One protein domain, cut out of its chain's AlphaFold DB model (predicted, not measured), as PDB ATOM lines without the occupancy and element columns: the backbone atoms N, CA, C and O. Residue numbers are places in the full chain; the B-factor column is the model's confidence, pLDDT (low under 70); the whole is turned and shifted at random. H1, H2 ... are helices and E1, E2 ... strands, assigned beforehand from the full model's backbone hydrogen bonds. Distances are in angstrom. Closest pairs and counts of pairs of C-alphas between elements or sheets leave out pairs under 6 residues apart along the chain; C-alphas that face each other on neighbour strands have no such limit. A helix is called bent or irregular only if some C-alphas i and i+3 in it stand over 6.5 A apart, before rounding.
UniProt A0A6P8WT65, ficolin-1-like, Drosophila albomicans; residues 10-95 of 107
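What this domain is: This is residues 10 to 95 of the 107 residues of the protein "ficolin-1-like" of Drosophila albomicans (UniProt A0A6P8WT65). Two strand hairpins follow each other and turn a corner, the long one of E1 and E2 and the short one of E3 and E4; H1 packs on E3 at one side of the short hairpin and a few residues of H2 come near E4 at the other. A long stretch with no named element, residues 71 to 89, then leads away to H3, apart from the other named elements. The printed part has 86 residues, with three named helices and four named strands in the order H1 E1 E2 E3 E4 H2 H3, and two antiparallel sheets of two strands each, E1 - E2 and E3 - E4. The class is mixed, helices and strands, though under half of the residues are in named elements. The whole is only just loose, close to compact, with a radius of gyration of the C-alphas of 14.6 A and spans of 36 by 34 by 19 A.

How they stand to each other: Start at H1, residues 10 to 18, and look across to E3, residues 42 to 44, where the closest C-alphas, those of Thr 16 and Lys 43, are 5.1 A apart. Next find the hairpin of E1, residues 23 to 28, and E2, residues 34 to 39, antiparallel at 168 degrees; N 25 and O 37 are within hydrogen-bond range at 2.9 A, as are N 35 and O 27 at 2.9 A. E2 runs on into E3 across a break of 2 residues, at 68 degrees. E3 and E4, residues 53 to 55, form an antiparallel hairpin at 165 degrees, with N 54 and O 43 at 2.8 A. Beyond E4 look for H2, residues 66 to 70; the closest C-alphas of the two, those of Leu 53 and Gly 70, are 6.6 A apart. H3, residues 90 to 94, is apart from H2, and from H1. In H3 the O i to N i+4 pair is within hydrogen-bond range; H1 has 4 of 5, and H2 has 0 of 1, with 1 of 2 O i to N i+3 pairs within range.

Where its parts are: Find C-alpha 10 at (161.950, 127.262, 312.152); from there H1 runs 12.8 A to C-alpha 18. E1 spans 16.6 A and E2 17.3 A, and E2 begins at C-alpha 34, (136.936, 142.448, 307.601). E3 and E4 have three residues each. H2 is neither bent nor irregular, but only just: C-alphas 66 and 69 are 6.2 A apart. H3 ends at C-alpha 94, (141.723, 118.925, 306.931).

The domain as a whole: The two C-alphas farthest apart, those of Asn 31 and Asp 48, are 41.6 A apart. The printed part has no cut, and its long link is H2 to H3. The mean pLDDT of the printed part is 93.2; look for low confidence, under 70, at residues 86 to 87.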
ATOM      1  N   GLU A  10     160.649 126.887 311.577       98.50
ATOM      2  CA  GLU A  10     161.950 127.262 312.152       98.50
ATOM      3  C   GLU A  10     162.223 128.777 312.102       98.50
ATOM      4  O   GLU A  10     162.767 129.365 313.036       98.50
ATOM      5  N   LYS A  11     161.805 129.461 311.030       98.38
ATOM      6  CA  LYS A  11     161.944 130.924 310.953       98.38
ATOM      7  C   LYS A  11     160.993 131.625 311.918       98.38
ATOM      8  O   LYS A  11     161.395 132.601 312.546       98.38
ATOM      9  N   ILE A  12     159.759 131.135 312.040       98.38
ATOM     10  CA  ILE A  12     158.767 131.673 312.980       98.38
ATOM     11  C   ILE A  12     159.259 131.492 314.424       98.38
ATOM     12  O   ILE A  12     159.243 132.455 315.189       98.38
ATOM     13  N   HIS A  13     159.781 130.314 314.776       98.50
ATOM     14  CA  HIS A  13     160.384 130.034 316.079       98.50
ATOM     15  C   HIS A  13     161.524 131.014 316.387       98.50
ATOM     16  O   HIS A  13     161.521 131.688 317.418       98.50
ATOM     17  N   ARG A  14     162.474 131.178 315.456       98.25
ATOM     18  CA  ARG A  14     163.595 132.116 315.632       98.25
ATOM     19  C   ARG A  14     163.149 133.558 315.813       98.25
ATOM     20  O   ARG A  14     163.751 134.262 316.605       98.25
ATOM     21  N   ILE A  15     162.133 134.018 315.085       97.81
ATOM     22  CA  ILE A  15     161.631 135.391 315.237       97.81
ATOM     23  C   ILE A  15     160.967 135.551 316.607       97.81
ATOM     24  O   ILE A  15     161.308 136.465 317.353       97.81
ATOM     25  N   THR A  16     160.061 134.641 316.956       97.75
ATOM     26  CA  THR A  16     159.215 134.755 318.154       97.75
ATOM     27  C   THR A  16     159.939 134.441 319.467       97.75
ATOM     28  O   THR A  16     159.492 134.857 320.533       97.75
ATOM     29  N   SER A  17     161.091 133.768 319.419       96.69
ATOM     30  CA  SER A  17     161.930 133.496 320.597       96.69
ATOM     31  C   SER A  17     162.813 134.673 321.028       96.69
ATOM     32  O   SER A  17     163.274 134.696 322.168       96.69
ATOM     33  N   LEU A  18     163.050 135.665 320.159       95.69
ATOM     34  CA  LEU A  18     163.959 136.782 320.459       95.69
ATOM     35  C   LEU A  18     163.390 137.760 321.489       95.69
ATOM     36  O   LEU A  18     164.129 138.317 322.299       95.69
ATOM     37  N   GLN A  19     162.087 138.009 321.418       95.38
ATOM     38  CA  GLN A  19     161.362 138.916 322.301       95.38
ATOM     39  C   GLN A  19     159.860 138.649 322.180       95.38
ATOM     40  O   GLN A  19     159.423 137.808 321.401       95.38
ATOM     41  N   ARG A  20     159.058 139.394 322.934       96.94
ATOM     42  CA  ARG A  20     157.602 139.377 322.800       96.94
ATOM     43  C   ARG A  20     157.183 139.934 321.434       96.94
ATOM     44  O   ARG A  20     157.585 141.045 321.086       96.94
ATOM     45  N   PHE A  21     156.359 139.187 320.701       97.38
ATOM     46  CA  PHE A  21     155.762 139.613 319.434       97.38
ATOM     47  C   PHE A  21     154.240 139.491 319.490       97.38
ATOM     48  O   PHE A  21     153.715 138.534 320.049       97.38
ATOM     49  N   GLU A  22     153.542 140.454 318.889       96.69
ATOM     50  CA  GLU A  22     152.099 140.371 318.658       96.69
ATOM     51  C   GLU A  22     151.839 139.544 317.391       96.69
ATOM     52  O   GLU A  22     152.471 139.780 316.355       96.69
ATOM     53  N   LEU A  23     150.897 138.603 317.460       96.38
ATOM     54  CA  LEU A  23     150.303 138.001 316.268       96.38
ATOM     55  C   LEU A  23     149.075 138.814 315.876       96.38
ATOM     56  O   LEU A  23     148.128 138.910 316.652       96.38
ATOM     57  N   TYR A  24     149.096 139.358 314.663       95.69
ATOM     58  CA  TYR A  24     147.965 140.040 314.048       95.69
ATOM     59  C   TYR A  24     147.441 139.214 312.873       95.69
ATOM     60  O   TYR A  24     148.177 138.926 311.927       95.69
ATOM     61  N   ILE A  25     146.166 138.849 312.941       94.19
ATOM     62  CA  ILE A  25     145.462 138.069 311.927       94.19
ATOM     63  C   ILE A  25     144.472 138.996 311.240       94.19
ATOM     64  O   ILE A  25     143.674 139.657 311.901       94.19
ATOM     65  N   HIS A  26     144.528 139.037 309.913       93.75
ATOM     66  CA  HIS A  26     143.648 139.846 309.084       93.75
ATOM     67  C   HIS A  26     142.888 138.941 308.119       93.75
ATOM     68  O   HIS A  26     143.491 138.308 307.252       93.75
ATOM     69  N   LEU A  27     141.568 138.885 308.277       92.12
ATOM     70  CA  LEU A  27     140.675 138.057 307.478       92.12
ATOM     71  C   LEU A  27     139.718 138.951 306.698       92.12
ATOM     72  O   LEU A  27     139.099 139.861 307.251       92.12
ATOM     73  N   VAL A  28     139.563 138.654 305.412       93.75
ATOM     74  CA  VAL A  28     138.575 139.296 304.545       93.75
ATOM     75  C   VAL A  28     137.633 138.214 304.041       93.75
ATOM     76  O   VAL A  28     138.031 137.336 303.279       93.75
ATOM     77  N   ALA A  29     136.382 138.259 304.489       91.75
ATOM     78  CA  ALA A  29     135.356 137.337 304.032       91.75
ATOM     79  C   ALA A  29     134.943 137.642 302.585       91.75
ATOM     80  O   ALA A  29     135.110 138.754 302.083       91.75
ATOM     81  N   LEU A  30     134.324 136.662 301.920       94.81
ATOM     82  CA  LEU A  30     133.886 136.786 300.521       94.81
ATOM     83  C   LEU A  30     132.909 137.949 300.279       94.81
ATOM     84  O   LEU A  30     132.844 138.485 299.177       94.81
ATOM     85  N   ASN A  31     132.149 138.345 301.301       95.38
ATOM     86  CA  ASN A  31     131.235 139.488 301.249       95.38
ATOM     87  C   ASN A  31     131.927 140.846 301.496       95.38
ATOM     88  O   ASN A  31     131.246 141.867 301.550       95.38
ATOM     89  N   GLY A  32     133.252 140.863 301.666       95.50
ATOM     90  CA  GLY A  32     134.050 142.054 301.950       95.50
ATOM     91  C   GLY A  32     134.121 142.445 303.429       95.50
ATOM     92  O   GLY A  32     134.791 143.425 303.749       95.50
ATOM     93  N   SER A  33     133.464 141.710 304.335       94.19
ATOM     94  CA  SER A  33     133.614 141.941 305.775       94.19
ATOM     95  C   SER A  33     135.047 141.667 306.217       94.19
ATOM     96  O   SER A  33     135.636 140.654 305.840       94.19
ATOM     97  N   VAL A  34     135.587 142.560 307.043       92.94
ATOM     98  CA  VAL A  34     136.936 142.448 307.601       92.94
ATOM     99  C   VAL A  34     136.845 142.031 309.060       92.94
ATOM    100  O   VAL A  34     136.140 142.669 309.842       92.94
ATOM    101  N   PHE A  35     137.605 141.004 309.420       91.31
ATOM    102  CA  PHE A  35     137.779 140.546 310.791       91.31
ATOM    103  C   PHE A  35     139.260 140.593 311.139       91.31
ATOM    104  O   PHE A  35     140.110 140.196 310.344       91.31
ATOM    105  N   ASN A  36     139.564 141.104 312.323       92.38
ATOM    106  CA  ASN A  36     140.919 141.152 312.841       92.38
ATOM    107  C   ASN A  36     140.985 140.320 314.115       92.38
ATOM    108  O   ASN A  36     139.960 140.176 314.770       92.38
ATOM    109  N   ALA A  37     142.163 139.771 314.408       93.75
ATOM    110  CA  ALA A  37     142.494 139.104 315.661       93.75
ATOM    111  C   ALA A  37     143.891 139.478 316.137       93.75
ATOM    112  O   ALA A  37     144.806 139.627 315.322       93.75
ATOM    113  N   ARG A  38     144.056 139.614 317.458       96.12
ATOM    114  CA  ARG A  38     145.330 139.957 318.096       96.12
ATOM    115  C   ARG A  38     145.621 139.055 319.284       96.12
ATOM    116  O   ARG A  38     144.773 138.909 320.162       96.12
ATOM    117  N   TYR A  39     146.845 138.535 319.337       97.19
ATOM    118  CA  TYR A  39     147.427 137.918 320.531       97.19
ATOM    119  C   TYR A  39     148.679 138.684 320.924       97.19
ATOM    120  O   TYR A  39     149.595 138.828 320.114       97.19
ATOM    121  N   ASP A  40     148.741 139.154 322.166       96.81
ATOM    122  CA  ASP A  40     149.793 140.077 322.604       96.81
ATOM    123  C   ASP A  40     151.156 139.411 322.911       96.81
ATOM    124  O   ASP A  40     152.135 140.107 323.193       96.81
ATOM    125  N   ASP A  41     151.245 138.080 322.858       97.44
ATOM    126  CA  ASP A  41     152.491 137.307 322.964       97.44
ATOM    127  C   ASP A  41     152.385 135.995 322.173       97.44
ATOM    128  O   ASP A  41     151.899 134.997 322.686       97.44
ATOM    129  N   PHE A  42     152.799 135.989 320.912       97.94
ATOM    130  CA  PHE A  42     152.792 134.789 320.076       97.94
ATOM    131  C   PHE A  42     154.178 134.166 319.993       97.94
ATOM    132  O   PHE A  42     155.147 134.827 319.603       97.94
ATOM    133  N   LYS A  43     154.253 132.875 320.319       98.31
ATOM    134  CA  LYS A  43     155.475 132.079 320.263       98.31
ATOM    135  C   LYS A  43     155.189 130.662 319.809       98.31
ATOM    136  O   LYS A  43     154.110 130.126 320.042       98.31
ATOM    137  N   ILE A  44     156.199 130.045 319.211       98.56
ATOM    138  CA  ILE A  44     156.221 128.602 318.988       98.56
ATOM    139  C   ILE A  44     157.539 128.043 319.524       98.56
ATOM    140  O   ILE A  44     158.566 128.730 319.468       98.56
ATOM    141  N   SER A  45     157.523 126.829 320.069       98.50
ATOM    142  CA  SER A  45     158.746 126.171 320.544       98.50
ATOM    143  C   SER A  45     159.651 125.725 319.383       98.50
ATOM    144  O   SER A  45     159.353 125.979 318.216       98.50
ATOM    145  N   ASP A  46     160.795 125.130 319.703       98.31
ATOM    146  CA  ASP A  46     161.718 124.563 318.717       98.31
ATOM    147  C   ASP A  46     161.205 123.232 318.123       98.31
ATOM    148  O   ASP A  46     160.145 122.709 318.488       98.31
ATOM    149  N   GLU A  47     161.970 122.667 317.191       98.00
ATOM    150  CA  GLU A  47     161.645 121.401 316.526       98.00
ATOM    151  C   GLU A  47     161.582 120.197 317.482       98.00
ATOM    152  O   GLU A  47     160.709 119.331 317.327       98.00
ATOM    153  N   ASP A  48     162.469 120.156 318.482       97.94
ATOM    154  CA  ASP A  48     162.541 119.086 319.485       97.94
ATOM    155  C   ASP A  48     161.261 119.039 320.328       97.94
ATOM    156  O   ASP A  48     160.759 117.969 320.685       97.94
ATOM    157  N   ASN A  49     160.677 120.210 320.578       97.69
ATOM    158  CA  ASN A  49     159.400 120.364 321.257       97.69
ATOM    159  C   ASN A  49     158.200 120.393 320.293       97.69
ATOM    160  O   ASN A  49     157.074 120.629 320.733       97.69
ATOM    161  N   GLY A  50     158.407 120.109 319.004       97.75
ATOM    162  CA  GLY A  50     157.346 119.980 318.003       97.75
ATOM    163  C   GLY A  50     156.668 121.296 317.628       97.75
ATOM    164  O   GLY A  50     155.501 121.271 317.237       97.75
ATOM    165  N   TYR A  51     157.368 122.426 317.757       98.56
ATOM    166  CA  TYR A  51     156.849 123.758 317.443       98.56
ATOM    167  C   TYR A  51     155.544 124.092 318.172       98.56
ATOM    168  O   TYR A  51     154.620 124.651 317.586       98.56
ATOM    169  N   ALA A  52     155.455 123.716 319.445       98.25
ATOM    170  CA  ALA A  52     154.272 123.887 320.266       98.25
ATOM    171  C   ALA A  52     153.859 125.358 320.391       98.25
ATOM    172  O   ALA A  52     154.713 126.220 320.613       98.25
ATOM    173  N   LEU A  53     152.563 125.632 320.246       98.12
ATOM    174  CA  LEU A  53     152.004 126.983 320.239       98.12
ATOM    175  C   LEU A  53     151.925 127.579 321.646       98.12
ATOM    176  O   LEU A  53     151.485 126.911 322.579       98.12
ATOM    177  N   SER A  54     152.270 128.859 321.774       98.00
ATOM    178  CA  SER A  54     151.952 129.672 322.943       98.00
ATOM    179  C   SER A  54     151.368 131.025 322.533       98.00
ATOM    180  O   SER A  54     151.926 131.705 321.665       98.00
ATOM    181  N   LEU A  55     150.250 131.413 323.153       97.75
ATOM    182  CA  LEU A  55     149.547 132.665 322.886       97.75
ATOM    183  C   LEU A  55     149.325 133.473 324.169       97.75
ATOM    184  O   LEU A  55     148.833 132.986 325.189       97.75
ATOM    185  N   GLY A  56     149.585 134.770 324.071       96.69
ATOM    186  CA  GLY A  56     149.256 135.767 325.076       96.69
ATOM    187  C   GLY A  56     147.761 136.068 325.145       96.69
ATOM    188  O   GLY A  56     146.908 135.279 324.728       96.69
ATOM    189  N   LYS A  57     147.416 137.237 325.677       96.19
ATOM    190  CA  LYS A  57     146.029 137.683 325.790       96.19
ATOM    191  C   LYS A  57     145.445 137.938 324.399       96.19
ATOM    192  O   LYS A  57     146.059 138.631 323.590       96.19
ATOM    193  N   PHE A  58     144.248 137.406 324.168       96.19
ATOM    194  CA  PHE A  58     143.438 137.710 322.994       96.19
ATOM    195  C   PHE A  58     142.740 139.066 323.157       96.19
ATOM    196  O   PHE A  58     142.172 139.347 324.220       96.19
ATOM    197  N   ASP A  59     142.805 139.905 322.126       89.69
ATOM    198  CA  ASP A  59     142.223 141.250 322.126       89.69
ATOM    199  C   ASP A  59     141.306 141.470 320.922       89.69
ATOM    200  O   ASP A  59     141.648 142.188 319.987       89.69
ATOM    201  N   GLU A  60     140.134 140.830 320.952       82.12
ATOM    202  CA  GLU A  60     139.009 141.119 320.062       82.12
ATOM    203  C   GLU A  60     137.672 140.810 320.735       82.12
ATOM    204  O   GLU A  60     137.580 139.990 321.647       82.12
ATOM    205  N   THR A  61     136.608 141.453 320.251       74.69
ATOM    206  CA  THR A  61     135.239 141.252 320.767       74.69
ATOM    207  C   THR A  61     134.252 140.731 319.724       74.69
ATOM    208  O   THR A  61     133.138 140.353 320.078       74.69
ATOM    209  N   ILE A  62     134.637 140.730 318.443       80.69
ATOM    210  CA  ILE A  62     133.734 140.457 317.313       80.69
ATOM    211  C   ILE A  62     133.841 139.003 316.835       80.69
ATOM    212  O   ILE A  62     132.881 138.479 316.272       80.69
ATOM    213  N   ILE A  63     134.983 138.353 317.064       85.50
ATOM    214  CA  ILE A  63     135.241 136.971 316.654       85.50
ATOM    215  C   ILE A  63     135.663 136.106 317.839       85.50
ATOM    216  O   ILE A  63     136.117 136.609 318.865       85.50
ATOM    217  N   GLU A  64     135.477 134.801 317.682       88.38
ATOM    218  CA  GLU A  64     135.878 133.789 318.653       88.38
ATOM    219  C   GLU A  64     137.406 133.622 318.705       88.38
ATOM    220  O   GLU A  64     138.096 133.774 317.695       88.38
ATOM    221  N   ASP A  65     137.931 133.279 319.887       90.94
ATOM    222  CA  ASP A  65     139.344 132.942 320.103       90.94
ATOM    223  C   ASP A  65     139.640 131.507 319.612       90.94
ATOM    224  O   ASP A  65     139.940 130.605 320.394       90.94
ATOM    225  N   ALA A  66     139.524 131.282 318.301       88.06
ATOM    226  CA  ALA A  66     139.644 129.950 317.702       88.06
ATOM    227  C   ALA A  66     141.068 129.360 317.787       88.06
ATOM    228  O   ALA A  66     141.225 128.144 317.841       88.06
ATOM    229  N   MET A  67     142.129 130.183 317.843       91.31
ATOM    230  CA  MET A  67     143.488 129.632 317.992       91.31
ATOM    231  C   MET A  67     143.767 129.102 319.398       91.31
ATOM    232  O   MET A  67     144.706 128.318 319.559       91.31
ATOM    233  N   ARG A  68     142.980 129.498 320.410       93.38
ATOM    234  CA  ARG A  68     143.192 129.051 321.791       93.38
ATOM    235  C   ARG A  68     143.085 127.545 321.948       93.38
ATOM    236  O   ARG A  68     143.762 126.994 322.811       93.38
ATOM    237  N   GLU A  69     142.276 126.886 321.119       90.69
ATOM    238  CA  GLU A  69     142.168 125.424 321.100       90.69
ATOM    239  C   GLU A  69     143.541 124.772 320.887       90.69
ATOM    240  O   GLU A  69     143.850 123.774 321.524       90.69
ATOM    241  N   GLY A  70     144.401 125.376 320.061       92.81
ATOM    242  CA  GLY A  70     145.746 124.881 319.774       92.81
ATOM    243  C   GLY A  70     146.815 125.261 320.806       92.81
ATOM    244  O   GLY A  70     147.981 124.932 320.605       92.81
ATOM    245  N   GLU A  71     146.487 125.973 321.889       95.62
ATOM    246  CA  GLU A  71     147.478 126.372 322.898       95.62
ATOM    247  C   GLU A  71     148.162 125.141 323.516       95.62
ATOM    248  O   GLU A  71     147.506 124.215 323.990       95.62
ATOM    249  N   ASN A  72     149.496 125.155 323.574       95.88
ATOM    250  CA  ASN A  72     150.363 124.052 324.009       95.88
ATOM    251  C   ASN A  72     150.347 122.806 323.109       95.88
ATOM    252  O   ASN A  72     151.093 121.860 323.379       95.88
ATOM    253  N   MET A  73     149.557 122.798 322.036       95.94
ATOM    254  CA  MET A  73     149.582 121.717 321.059       95.94
ATOM    255  C   MET A  73     150.840 121.788 320.220       95.94
ATOM    256  O   MET A  73     151.330 122.874 319.917       95.94
ATOM    257  N   LYS A  74     151.351 120.621 319.826       97.12
ATOM    258  CA  LYS A  74     152.425 120.493 318.838       97.12
ATOM    259  C   LYS A  74     151.857 120.671 317.433       97.12
ATOM    260  O   LYS A  74     150.673 120.454 317.198       97.12
ATOM    261  N   PHE A  75     152.707 121.076 316.498       97.25
ATOM    262  CA  PHE A  75     152.299 121.235 315.109       97.25
ATOM    263  C   PHE A  75     152.188 119.871 314.421       97.25
ATOM    264  O   PHE A  75     153.138 119.087 314.453       97.25
ATOM    265  N   THR A  76     151.064 119.606 313.768       95.69
ATOM    266  CA  THR A  76     150.763 118.338 313.097       95.69
ATOM    267  C   THR A  76     150.714 118.530 311.585       95.69
ATOM    268  O   THR A  76     150.196 119.531 311.084       95.69
ATOM    269  N   THR A  77     151.269 117.566 310.852       95.88
ATOM    270  CA  THR A  77     151.259 117.487 309.384       95.88
ATOM    271  C   THR A  77     150.846 116.089 308.928       95.88
ATOM    272  O   THR A  77     150.772 115.151 309.721       95.88
ATOM    273  N   PHE A  78     150.583 115.922 307.628       94.38
ATOM    274  CA  PHE A  78     150.149 114.639 307.060       94.38
ATOM    275  C   PHE A  78     151.146 113.486 307.301       94.38
ATOM    276  O   PHE A  78     150.760 112.322 307.266       94.38
ATOM    277  N   ASP A  79     152.426 113.803 307.503       95.06
ATOM    278  CA  ASP A  79     153.536 112.874 307.724       95.06
ATOM    279  C   ASP A  79     154.069 112.876 309.166       95.06
ATOM    280  O   ASP A  79     154.920 112.050 309.503       95.06
ATOM    281  N   ARG A  80     153.568 113.769 310.027       94.44
ATOM    282  CA  ARG A  80     153.937 113.843 311.443       94.44
ATOM    283  C   ARG A  80     152.707 114.152 312.283       94.44
ATOM    284  O   ARG A  80     152.326 115.309 312.449       94.44
ATOM    285  N   ASP A  81     152.126 113.090 312.820       93.12
ATOM    286  CA  ASP A  81     150.978 113.162 313.709       93.12
ATOM    287  C   ASP A  81     151.417 113.509 315.139       93.12
ATOM    288  O   ASP A  81     152.145 112.744 315.777       93.12
ATOM    289  N   ASN A  82     151.035 114.695 315.608       93.00
ATOM    290  CA  ASN A  82     151.225 115.130 316.990       93.00
ATOM    291  C   ASN A  82     149.911 115.633 317.619       93.00
ATOM    292  O   ASN A  82     149.975 116.352 318.625       93.00
ATOM    293  N   ASP A  83     148.757 115.346 317.005       85.06
ATOM    294  CA  ASP A  83     147.472 115.772 317.555       85.06
ATOM    295  C   ASP A  83     147.021 114.842 318.703       85.06
ATOM    296  O   ASP A  83     147.733 113.907 319.078       85.06
ATOM    297  N   ILE A  84     145.919 115.186 319.380       84.06
ATOM    298  CA  ILE A  84     145.396 114.400 320.522       84.06
ATOM    299  C   ILE A  84     144.415 113.316 320.048       84.06
ATOM    300  O   ILE A  84     144.021 112.471 320.849       84.06
ATOM    301  N   GLY A  85     144.018 113.325 318.773       74.62
ATOM    302  CA  GLY A  85     143.051 112.381 318.236       74.62
ATOM    303  C   GLY A  85     143.558 110.944 318.357       74.62
ATOM    304  O   GLY A  85     144.640 110.597 317.895       74.62
ATOM    305  N   ASP A  86     142.754 110.072 318.966       67.56
ATOM    306  CA  ASP A  86     143.163 108.686 319.237       67.56
ATOM    307  C   ASP A  86     143.202 107.794 317.977       67.56
ATOM    308  O   ASP A  86     143.741 106.684 318.017       67.56
ATOM    309  N   TYR A  87     142.589 108.231 316.869       69.38
ATOM    310  CA  TYR A  87     142.264 107.338 315.750       69.38
ATOM    311  C   TYR A  87     142.659 107.841 314.359       69.38
ATOM    312  O   TYR A  87     142.946 107.000 313.507       69.38
ATOM    313  N   ASP A  88     142.702 109.153 314.117       83.81
ATOM    314  CA  ASP A  88     142.937 109.722 312.787       83.81
ATOM    315  C   ASP A  88     143.810 110.980 312.864       83.81
ATOM    316  O   ASP A  88     143.559 111.860 313.678       83.81
ATOM    317  N   ASN A  89     144.767 111.102 311.939       89.12
ATOM    318  CA  ASN A  89     145.589 112.302 311.793       89.12
ATOM    319  C   ASN A  89     144.752 113.449 311.196       89.12
ATOM    320  O   ASN A  89     144.374 113.418 310.012       89.12
ATOM    321  N   CYS A  90     144.526 114.505 311.980       90.19
ATOM    322  CA  CYS A  90     143.727 115.665 311.586       90.19
ATOM    323  C   CYS A  90     144.276 116.362 310.332       90.19
ATOM    324  O   CYS A  90     143.504 116.802 309.474       90.19
ATOM    325  N   ALA A  91     145.599 116.417 310.161       92.25
ATOM    326  CA  ALA A  91     146.214 117.043 308.991       92.25
ATOM    327  C   ALA A  91     145.863 116.328 307.678       92.25
ATOM    328  O   ALA A  91     145.799 116.968 306.624       92.25
ATOM    329  N   VAL A  92     145.596 115.017 307.719       91.38
ATOM    330  CA  VAL A  92     145.152 114.256 306.541       91.38
ATOM    331  C   VAL A  92     143.714 114.629 306.168       91.38
ATOM    332  O   VAL A  92     143.424 114.852 304.990       91.38
ATOM    333  N   GLY A  93     142.828 114.740 307.162       88.25
ATOM    334  CA  GLY A  93     141.417 115.089 306.964       88.25
ATOM    335  C   GLY A  93     141.210 116.536 306.511       88.25
ATOM    336  O   GLY A  93     140.542 116.785 305.504       88.25
ATOM    337  N   TYR A  94     141.835 117.488 307.210       89.06
ATOM    338  CA  TYR A  94     141.723 118.925 306.931       89.06
ATOM    339  C   TYR A  94     142.660 119.413 305.821       89.06
ATOM    340  O   TYR A  94     142.507 120.537 305.344       89.06
ATOM    341  N   LYS A  95     143.596 118.567 305.368       92.19
ATOM    342  CA  LYS A  95     144.550 118.860 304.284       92.19
ATOM    343  C   LYS A  95     145.410 120.096 304.563       92.19
ATOM    344  O   LYS A  95     145.676 120.892 303.661       92.19
TER     345      LYS A  95